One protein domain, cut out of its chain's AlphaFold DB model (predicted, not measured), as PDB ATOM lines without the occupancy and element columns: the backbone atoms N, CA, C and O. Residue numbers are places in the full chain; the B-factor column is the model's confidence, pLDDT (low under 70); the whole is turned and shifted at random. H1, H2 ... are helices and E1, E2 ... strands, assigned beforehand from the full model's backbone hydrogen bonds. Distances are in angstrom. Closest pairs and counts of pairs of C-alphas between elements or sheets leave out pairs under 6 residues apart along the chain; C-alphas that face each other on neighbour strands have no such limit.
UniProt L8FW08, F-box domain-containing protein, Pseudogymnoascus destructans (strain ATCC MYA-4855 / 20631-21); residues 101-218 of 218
ATOM      1  N   PRO A 101     110.203 146.622 123.476       81.81
ATOM      2  CA  PRO A 101     110.784 147.871 122.973       81.81
ATOM      3  C   PRO A 101     110.971 147.893 121.447       81.81
ATOM      4  O   PRO A 101     110.974 148.960 120.844       81.81
ATOM      5  N   ARG A 102     111.113 146.722 120.810       75.75
ATOM      6  CA  ARG A 102     111.246 146.589 119.347       75.75
ATOM      7  C   ARG A 102     109.921 146.674 118.591       75.75
ATOM      8  O   ARG A 102     109.945 146.816 117.371       75.75
ATOM      9  N   ASP A 103     108.784 146.590 119.280       73.44
ATOM     10  CA  ASP A 103     107.472 146.701 118.648       73.44
ATOM     11  C   ASP A 103     107.189 148.180 118.356       73.44
ATOM     12  O   ASP A 103     106.500 148.865 119.116       73.44
ATOM     13  N   ILE A 104     107.755 148.684 117.256       65.19
ATOM     14  CA  ILE A 104     107.530 150.052 116.789       65.19
ATOM     15  C   ILE A 104     106.036 150.200 116.487       65.19
ATOM     16  O   ILE A 104     105.513 149.684 115.497       65.19
ATOM     17  N   SER A 105     105.323 150.917 117.353       60.38
ATOM     18  CA  SER A 105     103.932 151.267 117.100       60.38
ATOM     19  C   SER A 105     103.897 152.420 116.104       60.38
ATOM     20  O   SER A 105     104.018 153.582 116.484       60.38
ATOM     21  N   TYR A 106     103.681 152.119 114.821       59.84
ATOM     22  CA  TYR A 106     103.406 153.154 113.814       59.84
ATOM     23  C   TYR A 106     102.124 153.941 114.118       59.84
ATOM     24  O   TYR A 106     101.933 155.048 113.607       59.84
ATOM     25  N   SER A 107     101.241 153.414 114.978       58.25
ATOM     26  CA  SER A 107     100.123 154.194 115.488       58.25
ATOM     27  C   SER A 107     100.628 155.173 116.553       58.25
ATOM     28  O   SER A 107     100.931 154.802 117.685       58.25
ATOM     29  N   ARG A 108     100.641 156.468 116.206       52.28
ATOM     30  CA  ARG A 108     100.789 157.594 117.155       52.28
ATOM     31  C   ARG A 108      99.617 157.712 118.142       52.28
ATOM     32  O   ARG A 108      99.504 158.705 118.855       52.28
ATOM     33  N   SER A 109      98.712 156.735 118.171       49.28
ATOM     34  CA  SER A 109      97.685 156.654 119.199       49.28
ATOM     35  C   SER A 109      98.392 156.373 120.519       49.28
ATOM     36  O   SER A 109      98.763 155.227 120.772       49.28
ATOM     37  N   LEU A 110      98.604 157.420 121.322       47.75
ATOM     38  CA  LEU A 110      99.106 157.310 122.688       47.75
ATOM     39  C   LEU A 110      98.348 156.166 123.373       47.75
ATOM     40  O   LEU A 110      97.136 156.297 123.580       47.75
ATOM     41  N   PRO A 111      99.001 155.031 123.689       50.03
ATOM     42  CA  PRO A 111      98.346 154.031 124.503       50.03
ATOM     43  C   PRO A 111      97.952 154.732 125.804       50.03
ATOM     44  O   PRO A 111      98.763 155.459 126.387       50.03
ATOM     45  N   LEU A 112      96.682 154.591 126.197       46.62
ATOM     46  CA  LEU A 112      96.126 155.176 127.418       46.62
ATOM     47  C   LEU A 112      97.141 155.014 128.569       46.62
ATOM     48  O   LEU A 112      97.376 153.899 129.030       46.62
ATOM     49  N   GLY A 113      97.762 156.115 129.007       50.16
ATOM     50  CA  GLY A 113      98.738 156.111 130.105       50.16
ATOM     51  C   GLY A 113     100.219 156.296 129.738       50.16
ATOM     52  O   GLY A 113     101.060 156.074 130.598       50.16
ATOM     53  N   SER A 114     100.558 156.736 128.523       52.31
ATOM     54  CA  SER A 114     101.934 156.961 128.019       52.31
ATOM     55  C   SER A 114     102.761 158.093 128.686       52.31
ATOM     56  O   SER A 114     103.689 158.621 128.076       52.31
ATOM     57  N   TRP A 115     102.485 158.490 129.930       55.03
ATOM     58  CA  TRP A 115     103.271 159.541 130.613       55.03
ATOM     59  C   TRP A 115     104.635 159.052 131.125       55.03
ATOM     60  O   TRP A 115     105.425 159.836 131.636       55.03
ATOM     61  N   THR A 116     104.925 157.756 130.988       65.69
ATOM     62  CA  THR A 116     106.174 157.129 131.450       65.69
ATOM     63  C   THR A 116     107.006 156.553 130.301       65.69
ATOM     64  O   THR A 116     107.836 155.670 130.528       65.69
ATOM     65  N   ALA A 117     106.737 156.986 129.067       70.81
ATOM     66  CA  ALA A 117     107.572 156.669 127.918       70.81
ATOM     67  C   ALA A 117     108.725 157.677 127.850       70.81
ATOM     68  O   ALA A 117     108.507 158.888 127.825       70.81
ATOM     69  N   TYR A 118     109.955 157.179 127.835       73.12
ATOM     70  CA  TYR A 118     111.136 157.957 127.519       73.12
ATOM     71  C   TYR A 118     111.406 157.853 126.017       73.12
ATOM     72  O   TYR A 118     111.656 156.765 125.490       73.12
ATOM     73  N   ARG A 119     111.378 158.999 125.335       72.06
ATOM     74  CA  ARG A 119     111.807 159.134 123.943       72.06
ATOM     75  C   ARG A 119     113.097 159.946 123.930       72.06
ATOM     76  O   ARG A 119     113.093 161.116 124.302       72.06
ATOM     77  N   HIS A 120     114.204 159.317 123.538       64.94
ATOM     78  CA  HIS A 120     115.524 159.943 123.632       64.94
ATOM     79  C   HIS A 120     115.693 161.135 122.685       64.94
ATOM     80  O   HIS A 120     116.388 162.094 123.012       64.94
ATOM     81  N   LEU A 121     115.059 161.087 121.512       68.31
ATOM     82  CA  LEU A 121     115.175 162.113 120.482       68.31
ATOM     83  C   LEU A 121     113.817 162.341 119.832       68.31
ATOM     84  O   LEU A 121     113.092 161.389 119.554       68.31
ATOM     85  N   TYR A 122     113.499 163.602 119.538       64.81
ATOM     86  CA  TYR A 122     112.238 163.981 118.894       64.81
ATOM     87  C   TYR A 122     112.003 163.228 117.568       64.81
ATOM     88  O   TYR A 122     110.868 162.856 117.267       64.81
ATOM     89  N   ASN A 123     113.088 162.943 116.834       70.25
ATOM     90  CA  ASN A 123     113.054 162.333 115.503       70.25
ATOM     91  C   ASN A 123     113.197 160.804 115.476       70.25
ATOM     92  O   ASN A 123     112.985 160.228 114.416       70.25
ATOM     93  N   SER A 124     113.549 160.146 116.586       76.69
ATOM     94  CA  SER A 124     113.625 158.680 116.592       76.69
ATOM     95  C   SER A 124     112.249 158.080 116.862       76.69
ATOM     96  O   SER A 124     111.494 158.571 117.707       76.69
ATOM     97  N   LEU A 125     111.935 156.995 116.156       80.06
ATOM     98  CA  LEU A 125     110.748 156.180 116.419       80.06
ATOM     99  C   LEU A 125     110.913 155.276 117.646       80.06
ATOM    100  O   LEU A 125     109.950 154.642 118.077       80.06
ATOM    101  N   TYR A 126     112.119 155.212 118.206       84.25
ATOM    102  CA  TYR A 126     112.413 154.374 119.350       84.25
ATOM    103  C   TYR A 126     111.899 154.976 120.654       84.25
ATOM    104  O   TYR A 126     112.275 156.082 121.055       84.25
ATOM    105  N   GLU A 127     111.076 154.201 121.352       84.56
ATOM    106  CA  GLU A 127     110.511 154.560 122.645       84.56
ATOM    107  C   GLU A 127     110.774 153.462 123.662       84.56
ATOM    108  O   GLU A 127     110.554 152.278 123.404       84.56
ATOM    109  N   ILE A 128     111.190 153.876 124.855       85.81
ATOM    110  CA  ILE A 128     111.334 152.981 125.995       85.81
ATOM    111  C   ILE A 128     110.256 153.324 127.006       85.81
ATOM    112  O   ILE A 128     110.109 154.472 127.410       85.81
ATOM    113  N   ASN A 129     109.526 152.323 127.469       85.75
ATOM    114  CA  ASN A 129     108.508 152.490 128.493       85.75
ATOM    115  C   ASN A 129     109.046 152.065 129.857       85.75
ATOM    116  O   ASN A 129     109.693 151.029 129.985       85.75
ATOM    117  N   TYR A 130     108.699 152.807 130.908       84.94
ATOM    118  CA  TYR A 130     109.101 152.470 132.277       84.94
ATOM    119  C   TYR A 130     108.817 151.008 132.698       84.94
ATOM    120  O   TYR A 130     109.721 150.385 133.254       84.94
ATOM    121  N   PRO A 131     107.658 150.385 132.373       86.56
ATOM    122  CA  PRO A 131     107.433 148.967 132.673       86.56
ATOM    123  C   PRO A 131     108.446 148.013 132.025       86.56
ATOM    124  O   PRO A 131     108.755 146.977 132.604       86.56
ATOM    125  N   GLN A 132     108.990 148.353 130.850       88.69
ATOM    126  CA  GLN A 132     110.040 147.558 130.200       88.69
ATOM    127  C   GLN A 132     111.330 147.612 131.024       88.69
ATOM    128  O   GLN A 132     111.963 146.586 131.255       88.69
ATOM    129  N   ILE A 133     111.690 148.797 131.527       89.81
ATOM    130  CA  ILE A 133     112.861 148.970 132.394       89.81
ATOM    131  C   ILE A 133     112.673 148.200 133.708       89.81
ATOM    132  O   ILE A 133     113.569 147.474 134.134       89.81
ATOM    133  N   GLN A 134     111.485 148.284 134.319       88.81
ATOM    134  CA  GLN A 134     111.159 147.517 135.527       88.81
ATOM    135  C   GLN A 134     111.281 146.004 135.306       88.81
ATOM    136  O   GLN A 134     111.779 145.308 136.188       88.81
ATOM    137  N   LEU A 135     110.859 145.485 134.145       89.69
ATOM    138  CA  LEU A 135     111.038 144.072 133.795       89.69
ATOM    139  C   LEU A 135     112.509 143.679 133.729       89.69
ATOM    140  O   LEU A 135     112.895 142.689 134.347       89.69
ATOM    141  N   ALA A 136     113.315 144.458 133.007       91.31
ATOM    142  CA  ALA A 136     114.741 144.193 132.849       91.31
ATOM    143  C   ALA A 136     115.458 144.164 134.205       91.31
ATOM    144  O   ALA A 136     116.194 143.224 134.503       91.31
ATOM    145  N   MET A 137     115.174 145.151 135.061       90.88
ATOM    146  CA  MET A 137     115.735 145.222 136.411       90.88
ATOM    147  C   MET A 137     115.249 144.070 137.295       90.88
ATOM    148  O   MET A 137     116.047 143.457 138.000       90.88
ATOM    149  N   LYS A 138     113.959 143.714 137.231       88.12
ATOM    150  CA  LYS A 138     113.410 142.575 137.981       88.12
ATOM    151  C   LYS A 138     114.066 141.255 137.569       88.12
ATOM    152  O   LYS A 138     114.416 140.460 138.442       88.12
ATOM    153  N   GLN A 139     114.247 141.019 136.270       89.50
ATOM    154  CA  GLN A 139     114.948 139.843 135.747       89.50
ATOM    155  C   GLN A 139     116.398 139.805 136.249       89.50
ATOM    156  O   GLN A 139     116.829 138.780 136.771       89.50
ATOM    157  N   HIS A 140     117.116 140.930 136.178       89.44
ATOM    158  CA  HIS A 140     118.492 141.024 136.667       89.44
ATOM    159  C   HIS A 140     118.615 140.698 138.164       89.44
ATOM    160  O   HIS A 140     119.442 139.874 138.543       89.44
ATOM    161  N   ARG A 141     117.761 141.292 139.009       87.88
ATOM    162  CA  ARG A 141     117.821 141.129 140.474       87.88
ATOM    163  C   ARG A 141     117.391 139.747 140.952       87.88
ATOM    164  O   ARG A 141     117.968 139.206 141.885       87.88
ATOM    165  N   SER A 142     116.355 139.182 140.335       86.12
ATOM    166  CA  SER A 142     115.827 137.873 140.742       86.12
ATOM    167  C   SER A 142     116.625 136.695 140.184       86.12
ATOM    168  O   SER A 142     116.484 135.583 140.686       86.12
ATOM    169  N   GLY A 143     117.412 136.907 139.122       85.44
ATOM    170  CA  GLY A 143     118.065 135.835 138.368       85.44
ATOM    171  C   GLY A 143     117.087 134.910 137.628       85.44
ATOM    172  O   GLY A 143     117.510 133.918 137.038       85.44
ATOM    173  N   ILE A 144     115.783 135.208 137.654       83.81
ATOM    174  CA  ILE A 144     114.753 134.423 136.974       83.81
ATOM    175  C   ILE A 144     114.699 134.869 135.518       83.81
ATOM    176  O   ILE A 144     114.492 136.049 135.235       83.81
ATOM    177  N   ASP A 145     114.820 133.920 134.590       85.50
ATOM    178  CA  ASP A 145     114.609 134.198 133.173       85.50
ATOM    179  C   ASP A 145     113.116 134.434 132.894       85.50
ATOM    180  O   ASP A 145     112.325 133.512 132.688       85.50
ATOM    181  N   ILE A 146     112.726 135.709 132.897       81.75
ATOM    182  CA  ILE A 146     111.379 136.185 132.555       81.75
ATOM    183  C   ILE A 146     111.184 136.183 131.024       81.75
ATOM    184  O   ILE A 146     110.123 136.557 130.522       81.75
ATOM    185  N   LYS A 147     112.182 135.707 130.262       84.31
ATOM    186  CA  LYS A 147     112.256 135.799 128.805       84.31
ATOM    187  C   LYS A 147     112.174 137.243 128.339       84.31
ATOM    188  O   LYS A 147     111.579 137.500 127.303       84.31
ATOM    189  N   PHE A 148     112.744 138.183 129.094       81.50
ATOM    190  CA  PHE A 148     112.875 139.581 128.698       81.50
ATOM    191  C   PHE A 148     114.366 139.918 128.491       81.50
ATOM    192  O   PHE A 148     114.994 140.521 129.363       81.50
ATOM    193  N   PRO A 149     114.964 139.470 127.367       85.00
ATOM    194  CA  PRO A 149     116.371 139.694 127.056       85.00
ATOM    195  C   PRO A 149     116.718 141.181 127.026       85.00
ATOM    196  O   PRO A 149     115.958 141.999 126.505       85.00
ATOM    197  N   LEU A 150     117.908 141.528 127.513       88.38
ATOM    198  CA  LEU A 150     118.425 142.898 127.455       88.38
ATOM    199  C   LEU A 150     118.631 143.361 126.003       88.38
ATOM    200  O   LEU A 150     118.493 144.539 125.683       88.38
ATOM    201  N   GLU A 151     118.858 142.411 125.098       89.94
ATOM    202  CA  GLU A 151     118.912 142.611 123.655       89.94
ATOM    203  C   GLU A 151     117.617 143.232 123.118       89.94
ATOM    204  O   GLU A 151     117.642 143.899 122.085       89.94
ATOM    205  N   ALA A 152     116.482 143.091 123.813       89.25
ATOM    206  CA  ALA A 152     115.234 143.750 123.445       89.25
ATOM    207  C   ALA A 152     115.349 145.282 123.394       89.25
ATOM    208  O   ALA A 152     114.587 145.916 122.670       89.25
ATOM    209  N   PHE A 153     116.306 145.875 124.114       90.56
ATOM    210  CA  PHE A 153     116.576 147.314 124.082       90.56
ATOM    211  C   PHE A 153     117.600 147.732 123.022       90.56
ATOM    212  O   PHE A 153     117.851 148.921 122.847       90.56
ATOM    213  N   GLN A 154     118.201 146.777 122.310       91.00
ATOM    214  CA  GLN A 154     119.050 147.099 121.171       91.00
ATOM    215  C   GLN A 154     118.184 147.532 119.999       91.00
ATOM    216  O   GLN A 154     117.273 146.810 119.581       91.00
ATOM    217  N   TYR A 155     118.494 148.706 119.467       90.62
ATOM    218  CA  TYR A 155     117.749 149.309 118.377       90.62
ATOM    219  C   TYR A 155     118.682 150.074 117.448       90.62
ATOM    220  O   TYR A 155     119.562 150.793 117.915       90.62
ATOM    221  N   LEU A 156     118.479 149.920 116.141       90.69
ATOM    222  CA  LEU A 156     119.181 150.653 115.095       90.69
ATOM    223  C   LEU A 156     118.144 151.202 114.116       90.69
ATOM    224  O   LEU A 156     117.371 150.441 113.538       90.69
ATOM    225  N   GLU A 157     118.162 152.509 113.905       89.75
ATOM    226  CA  GLU A 157     117.312 153.206 112.946       89.75
ATOM    227  C   GLU A 157     118.170 154.028 112.001       89.75
ATOM    228  O   GLU A 157     119.128 154.682 112.411       89.75
ATOM    229  N   VAL A 158     117.809 153.982 110.724       90.69
ATOM    230  CA  VAL A 158     118.400 154.815 109.682       90.69
ATOM    231  C   VAL A 158     117.319 155.769 109.207       90.69
ATOM    232  O   VAL A 158     116.263 155.338 108.748       90.69
ATOM    233  N   GLY A 159     117.586 157.060 109.333       88.62
ATOM    234  CA  GLY A 159     116.714 158.130 108.887       88.62
ATOM    235  C   GLY A 159     117.459 159.137 108.023       88.62
ATOM    236  O   GLY A 159     118.662 159.034 107.781       88.62
ATOM    237  N   HIS A 160     116.721 160.142 107.578       86.19
ATOM    238  CA  HIS A 160     117.271 161.319 106.924       86.19
ATOM    239  C   HIS A 160     117.031 162.533 107.812       86.19
ATOM    240  O   HIS A 160     116.012 162.609 108.503       86.19
ATOM    241  N   ASP A 161     117.967 163.477 107.805       82.44
ATOM    242  CA  ASP A 161     117.772 164.739 108.511       82.44
ATOM    243  C   ASP A 161     116.639 165.537 107.850       82.44
ATOM    244  O   ASP A 161     116.602 165.685 106.627       82.44
ATOM    245  N   TYR A 162     115.706 166.046 108.657       80.56
ATOM    246  CA  TYR A 162     114.524 166.744 108.141       80.56
ATOM    247  C   TYR A 162     114.897 168.053 107.434       80.56
ATOM    248  O   TYR A 162     114.309 168.403 106.413       80.56
ATOM    249  N   GLU A 163     115.896 168.765 107.960       84.19
ATOM    250  CA  GLU A 163     116.370 170.027 107.388       84.19
ATOM    251  C   GLU A 163     117.332 169.803 106.212       84.19
ATOM    252  O   GLU A 163     117.484 170.663 105.347       84.19
ATOM    253  N   SER A 164     118.001 168.650 106.166       84.44
ATOM    254  CA  SER A 164     119.005 168.302 105.162       84.44
ATOM    255  C   SER A 164     118.826 166.854 104.677       84.44
ATOM    256  O   SER A 164     119.588 165.984 105.095       84.44
ATOM    257  N   PRO A 165     117.904 166.572 103.736       85.31
ATOM    258  CA  PRO A 165     117.574 165.201 103.311       85.31
ATOM    259  C   PRO A 165     118.757 164.382 102.771       85.31
ATOM    260  O   PRO A 165     118.740 163.154 102.775       85.31
ATOM    261  N   TRP A 166     119.804 165.060 102.303       82.00
ATOM    262  CA  TRP A 166     121.049 164.450 101.837       82.00
ATOM    263  C   TRP A 166     121.949 163.942 102.975       82.00
ATOM    264  O   TRP A 166     122.895 163.198 102.713       82.00
ATOM    265  N   LYS A 167     121.678 164.320 104.229       84.94
ATOM    266  CA  LYS A 167     122.324 163.755 105.415       84.94
ATOM    267  C   LYS A 167     121.564 162.511 105.845       84.94
ATOM    268  O   LYS A 167     120.359 162.561 106.093       84.94
ATOM    269  N   VAL A 168     122.290 161.412 105.984       86.81
ATOM    270  CA  VAL A 168     121.756 160.179 106.566       86.81
ATOM    271  C   VAL A 168     122.074 160.197 108.052       86.81
ATOM    272  O   VAL A 168     123.218 160.426 108.434       86.81
ATOM    273  N   VAL A 169     121.077 159.970 108.898       86.44
ATOM    274  CA  VAL A 169     121.241 159.917 110.351       86.44
ATOM    275  C   VAL A 169     121.015 158.488 110.819       86.44
ATOM    276  O   VAL A 169     120.000 157.874 110.508       86.44
ATOM    277  N   LEU A 170     121.969 157.950 111.563       88.62
ATOM    278  CA  LEU A 170     121.890 156.649 112.205       88.62
ATOM    279  C   LEU A 170     121.655 156.854 113.698       88.62
ATOM    280  O   LEU A 170     122.451 157.524 114.353       88.62
ATOM    281  N   TYR A 171     120.607 156.242 114.235       87.38
ATOM    282  CA  TYR A 171     120.321 156.201 115.663       87.38
ATOM    283  C   TYR A 171     120.572 154.789 116.178       87.38
ATOM    284  O   TYR A 171     119.953 153.840 115.707       87.38
ATOM    285  N   LEU A 172     121.461 154.648 117.155       89.25
ATOM    286  CA  LEU A 172     121.690 153.393 117.863       89.25
ATOM    287  C   LEU A 172     121.299 153.556 119.326       89.25
ATOM    288  O   LEU A 172     121.702 154.517 119.980       89.25
ATOM    289  N   ALA A 173     120.568 152.580 119.847       89.75
ATOM    290  CA  ALA A 173     120.260 152.448 121.256       89.75
ATOM    291  C   ALA A 173     120.752 151.089 121.764       89.75
ATOM    292  O   ALA A 173     120.624 150.076 121.073       89.75
ATOM    293  N   ASN A 174     121.331 151.064 122.961       91.69
ATOM    294  CA  ASN A 174     121.733 149.837 123.636       91.69
ATOM    295  C   ASN A 174     121.559 149.989 125.149       91.69
ATOM    296  O   ASN A 174     121.837 151.058 125.693       91.69
ATOM    297  N   ALA A 175     121.141 148.920 125.820       92.44
ATOM    298  CA  ALA A 175     120.981 148.893 127.266       92.44
ATOM    299  C   ALA A 175     122.064 148.056 127.937       92.44
ATOM    300  O   ALA A 175     122.526 147.047 127.405       92.44
ATOM    301  N   GLN A 176     122.408 148.451 129.155       92.75
ATOM    302  CA  GLN A 176     123.227 147.681 130.072       92.75
ATOM    303  C   GLN A 176     122.592 147.721 131.460       92.75
ATOM    304  O   GLN A 176     122.143 148.775 131.901       92.75
ATOM    305  N   VAL A 177     122.592 146.589 132.164       90.12
ATOM    306  CA  VAL A 177     122.298 146.578 133.600       90.12
ATOM    307  C   VAL A 177     123.612 146.515 134.367       90.12
ATOM    308  O   VAL A 177     124.456 145.655 134.119       90.12
ATOM    309  N   VAL A 178     123.782 147.470 135.266       89.31
ATOM    310  CA  VAL A 178     124.829 147.554 136.292       89.31
ATOM    311  C   VAL A 178     124.109 147.295 137.630       89.31
ATOM    312  O   VAL A 178     122.902 147.518 137.668       89.31
ATOM    313  N   PRO A 179     124.750 146.790 138.707       85.19
ATOM    314  CA  PRO A 179     124.038 146.135 139.817       85.19
ATOM    315  C   PRO A 179     122.751 146.813 140.320       85.19
ATOM    316  O   PRO A 179     121.749 146.134 140.522       85.19
ATOM    317  N   GLU A 180     122.732 148.144 140.427       85.94
ATOM    318  CA  GLU A 180     121.547 148.900 140.857       85.94
ATOM    319  C   GLU A 180     120.984 149.861 139.805       85.94
ATOM    320  O   GLU A 180     120.045 150.606 140.079       85.94
ATOM    321  N   GLU A 181     121.521 149.845 138.588       88.50
ATOM    322  CA  GLU A 181     121.226 150.858 137.584       88.50
ATOM    323  C   GLU A 181     120.942 150.248 136.213       88.50
ATOM    324  O   GLU A 181     121.677 149.400 135.699       88.50
ATOM    325  N   PHE A 182     119.882 150.748 135.582       90.50
ATOM    326  CA  PHE A 182     119.608 150.505 134.176       90.50
ATOM    327  C   PHE A 182     120.217 151.635 133.348       90.50
ATOM    328  O   PHE A 182     119.734 152.768 133.363       90.50
ATOM    329  N   LEU A 183     121.274 151.339 132.605       91.00
ATOM    330  CA  LEU A 183     121.942 152.310 131.751       91.00
ATOM    331  C   LEU A 183     121.461 152.159 130.316       91.00
ATOM    332  O   LEU A 183     121.502 151.071 129.745       91.00
ATOM    333  N   MET A 184     121.058 153.276 129.714       89.25
ATOM    334  CA  MET A 184     120.682 153.321 128.309       89.25
ATOM    335  C   MET A 184     121.641 154.225 127.544       89.25
ATOM    336  O   MET A 184     121.707 155.437 127.750       89.25
ATOM    337  N   ARG A 185     122.404 153.631 126.633       88.19
ATOM    338  CA  ARG A 185     123.268 154.367 125.719       88.19
ATOM    339  C   ARG A 185     122.503 154.663 124.448       88.19
ATOM    340  O   ARG A 185     121.995 153.753 123.800       88.19
ATOM    341  N   PHE A 186     122.542 155.921 124.045       87.56
ATOM    342  CA  PHE A 186     122.076 156.341 122.742       87.56
ATOM    343  C   PHE A 186     123.217 156.995 121.970       87.56
ATOM    344  O   PHE A 186     124.030 157.740 122.520       87.56
ATOM    345  N   GLN A 187     123.315 156.688 120.686       87.31
ATOM    346  CA  GLN A 187     124.329 157.233 119.799       87.31
ATOM    347  C   GLN A 187     123.660 157.704 118.523       87.31
ATOM    348  O   GLN A 187     122.788 157.025 117.987       87.31
ATOM    349  N   THR A 188     124.073 158.874 118.048       85.75
ATOM    350  CA  THR A 188     123.621 159.414 116.769       85.75
ATOM    351  C   THR A 188     124.833 159.638 115.882       85.75
ATOM    352  O   THR A 188     125.793 160.286 116.302       85.75
ATOM    353  N   TRP A 189     124.791 159.120 114.659       84.88
ATOM    354  CA  TRP A 189     125.798 159.396 113.641       84.88
ATOM    355  C   TRP A 189     125.153 160.081 112.451       84.88
ATOM    356  O   TRP A 189     124.185 159.573 111.899       84.88
ATOM    357  N   THR A 190     125.720 161.204 112.023       84.88
ATOM    358  CA  THR A 190     125.273 161.910 110.822       84.88
ATOM    359  C   THR A 190     126.292 161.693 109.716       84.88
ATOM    360  O   THR A 190     127.421 162.176 109.787       84.88
ATOM    361  N   LEU A 191     125.892 160.952 108.693       84.12
ATOM    362  CA  LEU A 191     126.677 160.679 107.501       84.12
ATOM    363  C   LEU A 191     126.404 161.766 106.457       84.12
ATOM    364  O   LEU A 191     125.260 162.025 106.079       84.12
ATOM    365  N   VAL A 192     127.481 162.388 105.986       82.06
ATOM    366  CA  VAL A 192     127.477 163.435 104.962       82.06
ATOM    367  C   VAL A 192     128.160 162.887 103.704       82.06
ATOM    368  O   VAL A 192     129.297 162.419 103.808       82.06
ATOM    369  N   PRO A 193     127.521 162.934 102.521       77.25
ATOM    370  CA  PRO A 193     128.158 162.567 101.261       77.25
ATOM    371  C   PRO A 193     129.422 163.398 101.006       77.25
ATOM    372  O   PRO A 193     129.436 164.612 101.215       77.25
ATOM    373  N   GLY A 194     130.483 162.751 100.515       68.00
ATOM    374  CA  GLY A 194     131.798 163.378 100.327       68.00
ATOM    375  C   GLY A 194     131.810 164.586  99.380       68.00
ATOM    376  O   GLY A 194     132.659 165.458  99.528       68.00
ATOM    377  N   THR A 195     130.845 164.688  98.463       67.06
ATOM    378  CA  THR A 195     130.685 165.839  97.555       67.06
ATOM    379  C   THR A 195     130.286 167.128  98.279       67.06
ATOM    380  O   THR A 195     130.574 168.212  97.784       67.06
ATOM    381  N   GLU A 196     129.674 167.019  99.462       57.56
ATOM    382  CA  GLU A 196     129.229 168.148 100.293       57.56
ATOM    383  C   GLU A 196     130.129 168.372 101.525       57.56
ATOM    384  O   GLU A 196     129.981 169.366 102.241       57.56
ATOM    385  N   ALA A 197     131.095 167.477 101.780       55.09
ATOM    386  CA  ALA A 197     131.998 167.549 102.933       55.09
ATOM    387  C   ALA A 197     132.858 168.826 102.939       55.09
ATOM    388  O   ALA A 197     133.192 169.353 103.998       55.09
ATOM    389  N   THR A 198     133.146 169.388 101.764       54.62
ATOM    390  CA  THR A 198     133.896 170.641 101.598       54.62
ATOM    391  C   THR A 198     133.157 171.867 102.147       54.62
ATOM    392  O   THR A 198     133.791 172.881 102.425       54.62
ATOM    393  N   ARG A 199     131.828 171.794 102.335       52.00
ATOM    394  CA  ARG A 199     131.004 172.877 102.909       52.00
ATOM    395  C   ARG A 199     130.827 172.787 104.426       52.00
ATOM    396  O   ARG A 199     130.395 173.762 105.036       52.00
ATOM    397  N   LEU A 200     131.157 171.655 105.048       49.69
ATOM    398  CA  LEU A 200     130.930 171.414 106.473       49.69
ATOM    399  C   LEU A 200     132.240 171.081 107.190       49.69
ATOM    400  O   LEU A 200     132.628 169.926 107.313       49.69
ATOM    401  N   SER A 201     132.883 172.091 107.771       41.09
ATOM    402  CA  SER A 201     134.073 171.922 108.618       41.09
ATOM    403  C   SER A 201     133.795 171.313 110.007       41.09
ATOM    404  O   SER A 201     134.640 171.404 110.895       41.09
ATOM    405  N   LYS A 202     132.636 170.678 110.239       44.72
ATOM    406  CA  LYS A 202     132.303 170.039 111.523       44.72
ATOM    407  C   LYS A 202     131.468 168.774 111.318       44.72
ATOM    408  O   LYS A 202     130.247 168.840 111.215       44.72
ATOM    409  N   ILE A 203     132.122 167.614 111.327       46.94
ATOM    410  CA  ILE A 203     131.456 166.351 111.667       46.94
ATOM    411  C   ILE A 203     131.157 166.426 113.170       46.94
ATOM    412  O   ILE A 203     132.064 166.335 113.996       46.94
ATOM    413  N   LEU A 204     129.899 166.665 113.533       48.12
ATOM    414  CA  LEU A 204     129.454 166.636 114.926       48.12
ATOM    415  C   LEU A 204     129.137 165.186 115.303       48.12
ATOM    416  O   LEU A 204     128.046 164.693 115.037       48.12
ATOM    417  N   ASN A 205     130.095 164.504 115.927       47.38
ATOM    418  CA  ASN A 205     129.826 163.248 116.623       47.38
ATOM    419  C   ASN A 205     129.250 163.580 118.004       47.38
ATOM    420  O   ASN A 205     129.987 163.963 118.912       47.38
ATOM    421  N   GLY A 206     127.933 163.460 118.157       50.62
ATOM    422  CA  GLY A 206     127.260 163.587 119.447       50.62
ATOM    423  C   GLY A 206     127.103 162.219 120.103       50.62
ATOM    424  O   GLY A 206     126.281 161.415 119.667       50.62
ATOM    425  N   ILE A 207     127.874 161.942 121.157       50.38
ATOM    426  CA  ILE A 207     127.571 160.833 122.070       50.38
ATOM    427  C   ILE A 207     126.862 161.438 123.273       50.38
ATOM    428  O   ILE A 207     127.489 162.131 124.074       50.38
ATOM    429  N   THR A 208     125.568 161.163 123.403       47.59
ATOM    430  CA  THR A 208     124.790 161.565 124.573       47.59
ATOM    431  C   THR A 208     124.578 160.340 125.447       47.59
ATOM    432  O   THR A 208     123.910 159.386 125.059       47.59
ATOM    433  N   TRP A 209     125.146 160.358 126.647       42.12
ATOM    434  CA  TRP A 209     124.815 159.370 127.664       42.12
ATOM    435  C   TRP A 209     123.553 159.826 128.383       42.12
ATOM    436  O   TRP A 209     123.513 160.934 128.913       42.12
ATOM    437  N   CYS A 210     122.521 158.986 128.403       49.41
ATOM    438  CA  CYS A 210     121.375 159.205 129.271       49.41
ATOM    439  C   CYS A 210     121.417 158.164 130.386       49.41
ATOM    440  O   CYS A 210     121.146 156.985 130.170       49.41
ATOM    441  N   ILE A 211     121.790 158.600 131.587       48.50
ATOM    442  CA  ILE A 211     121.657 157.765 132.776       48.50
ATOM    443  C   ILE A 211     120.198 157.872 133.202       48.50
ATOM    444  O   ILE A 211     119.771 158.890 133.748       48.50
ATOM    445  N   ILE A 212     119.415 156.834 132.921       55.78
ATOM    446  CA  ILE A 212     118.072 156.718 133.479       55.78
ATOM    447  C   ILE A 212     118.238 156.050 134.841       55.78
ATOM    448  O   ILE A 212     118.239 154.828 134.951       55.78
ATOM    449  N   LEU A 213     118.396 156.860 135.890       42.53
ATOM    450  CA  LEU A 213     118.404 156.356 137.261       42.53
ATOM    451  C   LEU A 213     117.001 155.864 137.615       42.53
ATOM    452  O   LEU A 213     116.156 156.612 138.107       42.53
ATOM    453  N   VAL A 214     116.746 154.587 137.359       48.72
ATOM    454  CA  VAL A 214     115.600 153.902 137.937       48.72
ATOM    455  C   VAL A 214     116.026 153.366 139.295       48.72
ATOM    456  O   VAL A 214     116.396 152.207 139.433       48.72
ATOM    457  N   SER A 215     115.957 154.227 140.312       37.38
ATOM    458  CA  SER A 215     115.935 153.755 141.695       37.38
ATOM    459  C   SER A 215     114.558 153.147 141.946       37.38
ATOM    460  O   SER A 215     113.596 153.838 142.286       37.38
ATOM    461  N   THR A 216     114.418 151.846 141.696       43.22
ATOM    462  CA  THR A 216     113.346 151.088 142.336       43.22
ATOM    463  C   THR A 216     113.754 150.923 143.792       43.22
ATOM    464  O   THR A 216     114.490 149.997 144.119       43.22
ATOM    465  N   THR A 217     113.328 151.861 144.643       39.59
ATOM    466  CA  THR A 217     113.423 151.725 146.101       39.59
ATOM    467  C   THR A 217     112.735 150.416 146.494       39.59
ATOM    468  O   THR A 217     111.523 150.285 146.295       39.59
ATOM    469  N   GLU A 218     113.519 149.439 146.948       43.03
ATOM    470  CA  GLU A 218     113.051 148.113 147.380       43.03
ATOM    471  C   GLU A 218     112.377 148.108 148.752       43.03
ATOM    472  O   GLU A 218     112.762 148.943 149.601       43.03
TER     473      GLU A 218
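What this domain is: This is residues 101 to 218 of the 218 residues of the protein "F-box domain-containing protein" of Pseudogymnoascus destructans (strain ATCC MYA-4855 / 20631-21) (UniProt L8FW08). A long, twisted sheet of four antiparallel strands runs along the longest axis of the model, which the loop of residues 192 to 205 at one end and the tail after E4 at the other draw out further, with the helix H1 slanting over one face near the E2 to E3 turn and the short helix H2 beside the strands. A long stretch without a named element, residues 101 to 129, comes before H1, and its residues 107 to 113 stick out as a free loop; residues 192 to 205 form another long loop between E3 and E4. The printed part has 118 residues, with two named helices and four named strands in the order H1, H2, E1, E2, E3, E4; the sheet's order is E1, E2, E3, E4. The class is mixed, helices and strands, with under half of the residues in named elements. The whole is loose, with a radius of gyration of the C-alphas of 16.9 A, and elongated, spanning 55 by 33 by 22 A.

Where its parts are: Residues 101 to 129 come first; within them residues 117 to 118 pair antiparallel with residues 128 to 129. H1 is residues 130 to 142, 18.2 A long, from C-alpha 130 at (109.101, 152.470, 132.277). H2 is residues 150 to 153. E1 is residues 155 to 160, 16.6 A long. E2, residues 168 to 178, measures 32.4 A, and E3, residues 181 to 191, measures 32.1 A. E4 is residues 206 to 212, 18.1 A long, ending at C-alpha 212 at (118.072, 156.718, 133.479).

How they stand to each other: The strands form a meander, each the antiparallel neighbour of the one before. In the hairpin of E1 and E2, N 157 and O 171 are 2.9 A apart, within hydrogen-bond range. In the hairpin of E2 and E3, N 174 and O 185 are 2.9 A apart, also within range. In the hairpin of E3 and E4, C-alphas 187 and 207 face each other at 5.4 A, but no backbone N and O are within hydrogen-bond range. E1 and E4 are the edge strands and are apart. H1 is on one face of the sheet, giving two layers, a helix over a sheet; its height over the sheet is 10.0 A. H1 lies over E2 and E3, slantwise to the strands, at 34 degrees to E2 on the local plane; its closest C-alphas to E3 are those of Met 137 and Phe 182, 6.9 A apart. H2 is on the sheet but only just at the sheet's level, with a height of 3.7 A; its closest C-alphas to E2 are those of Phe 153 and Ala 175, 5.7 A apart. H1 and H2 are close but not clearly touching. In H1 every O i to N i+4 pair is within hydrogen-bond range; H2 is too short for such a pair.

The domain as a whole: The two C-alphas farthest apart, those of Thr 195 and Glu 218, are 55.7 A apart. The printed part has no cut. The link from E3 to E4, 14 residues, is long. Mean pLDDT of the printed part is 74.1; it is under 70 in residues 104 to 116, 120 to 122 and 194 to 218.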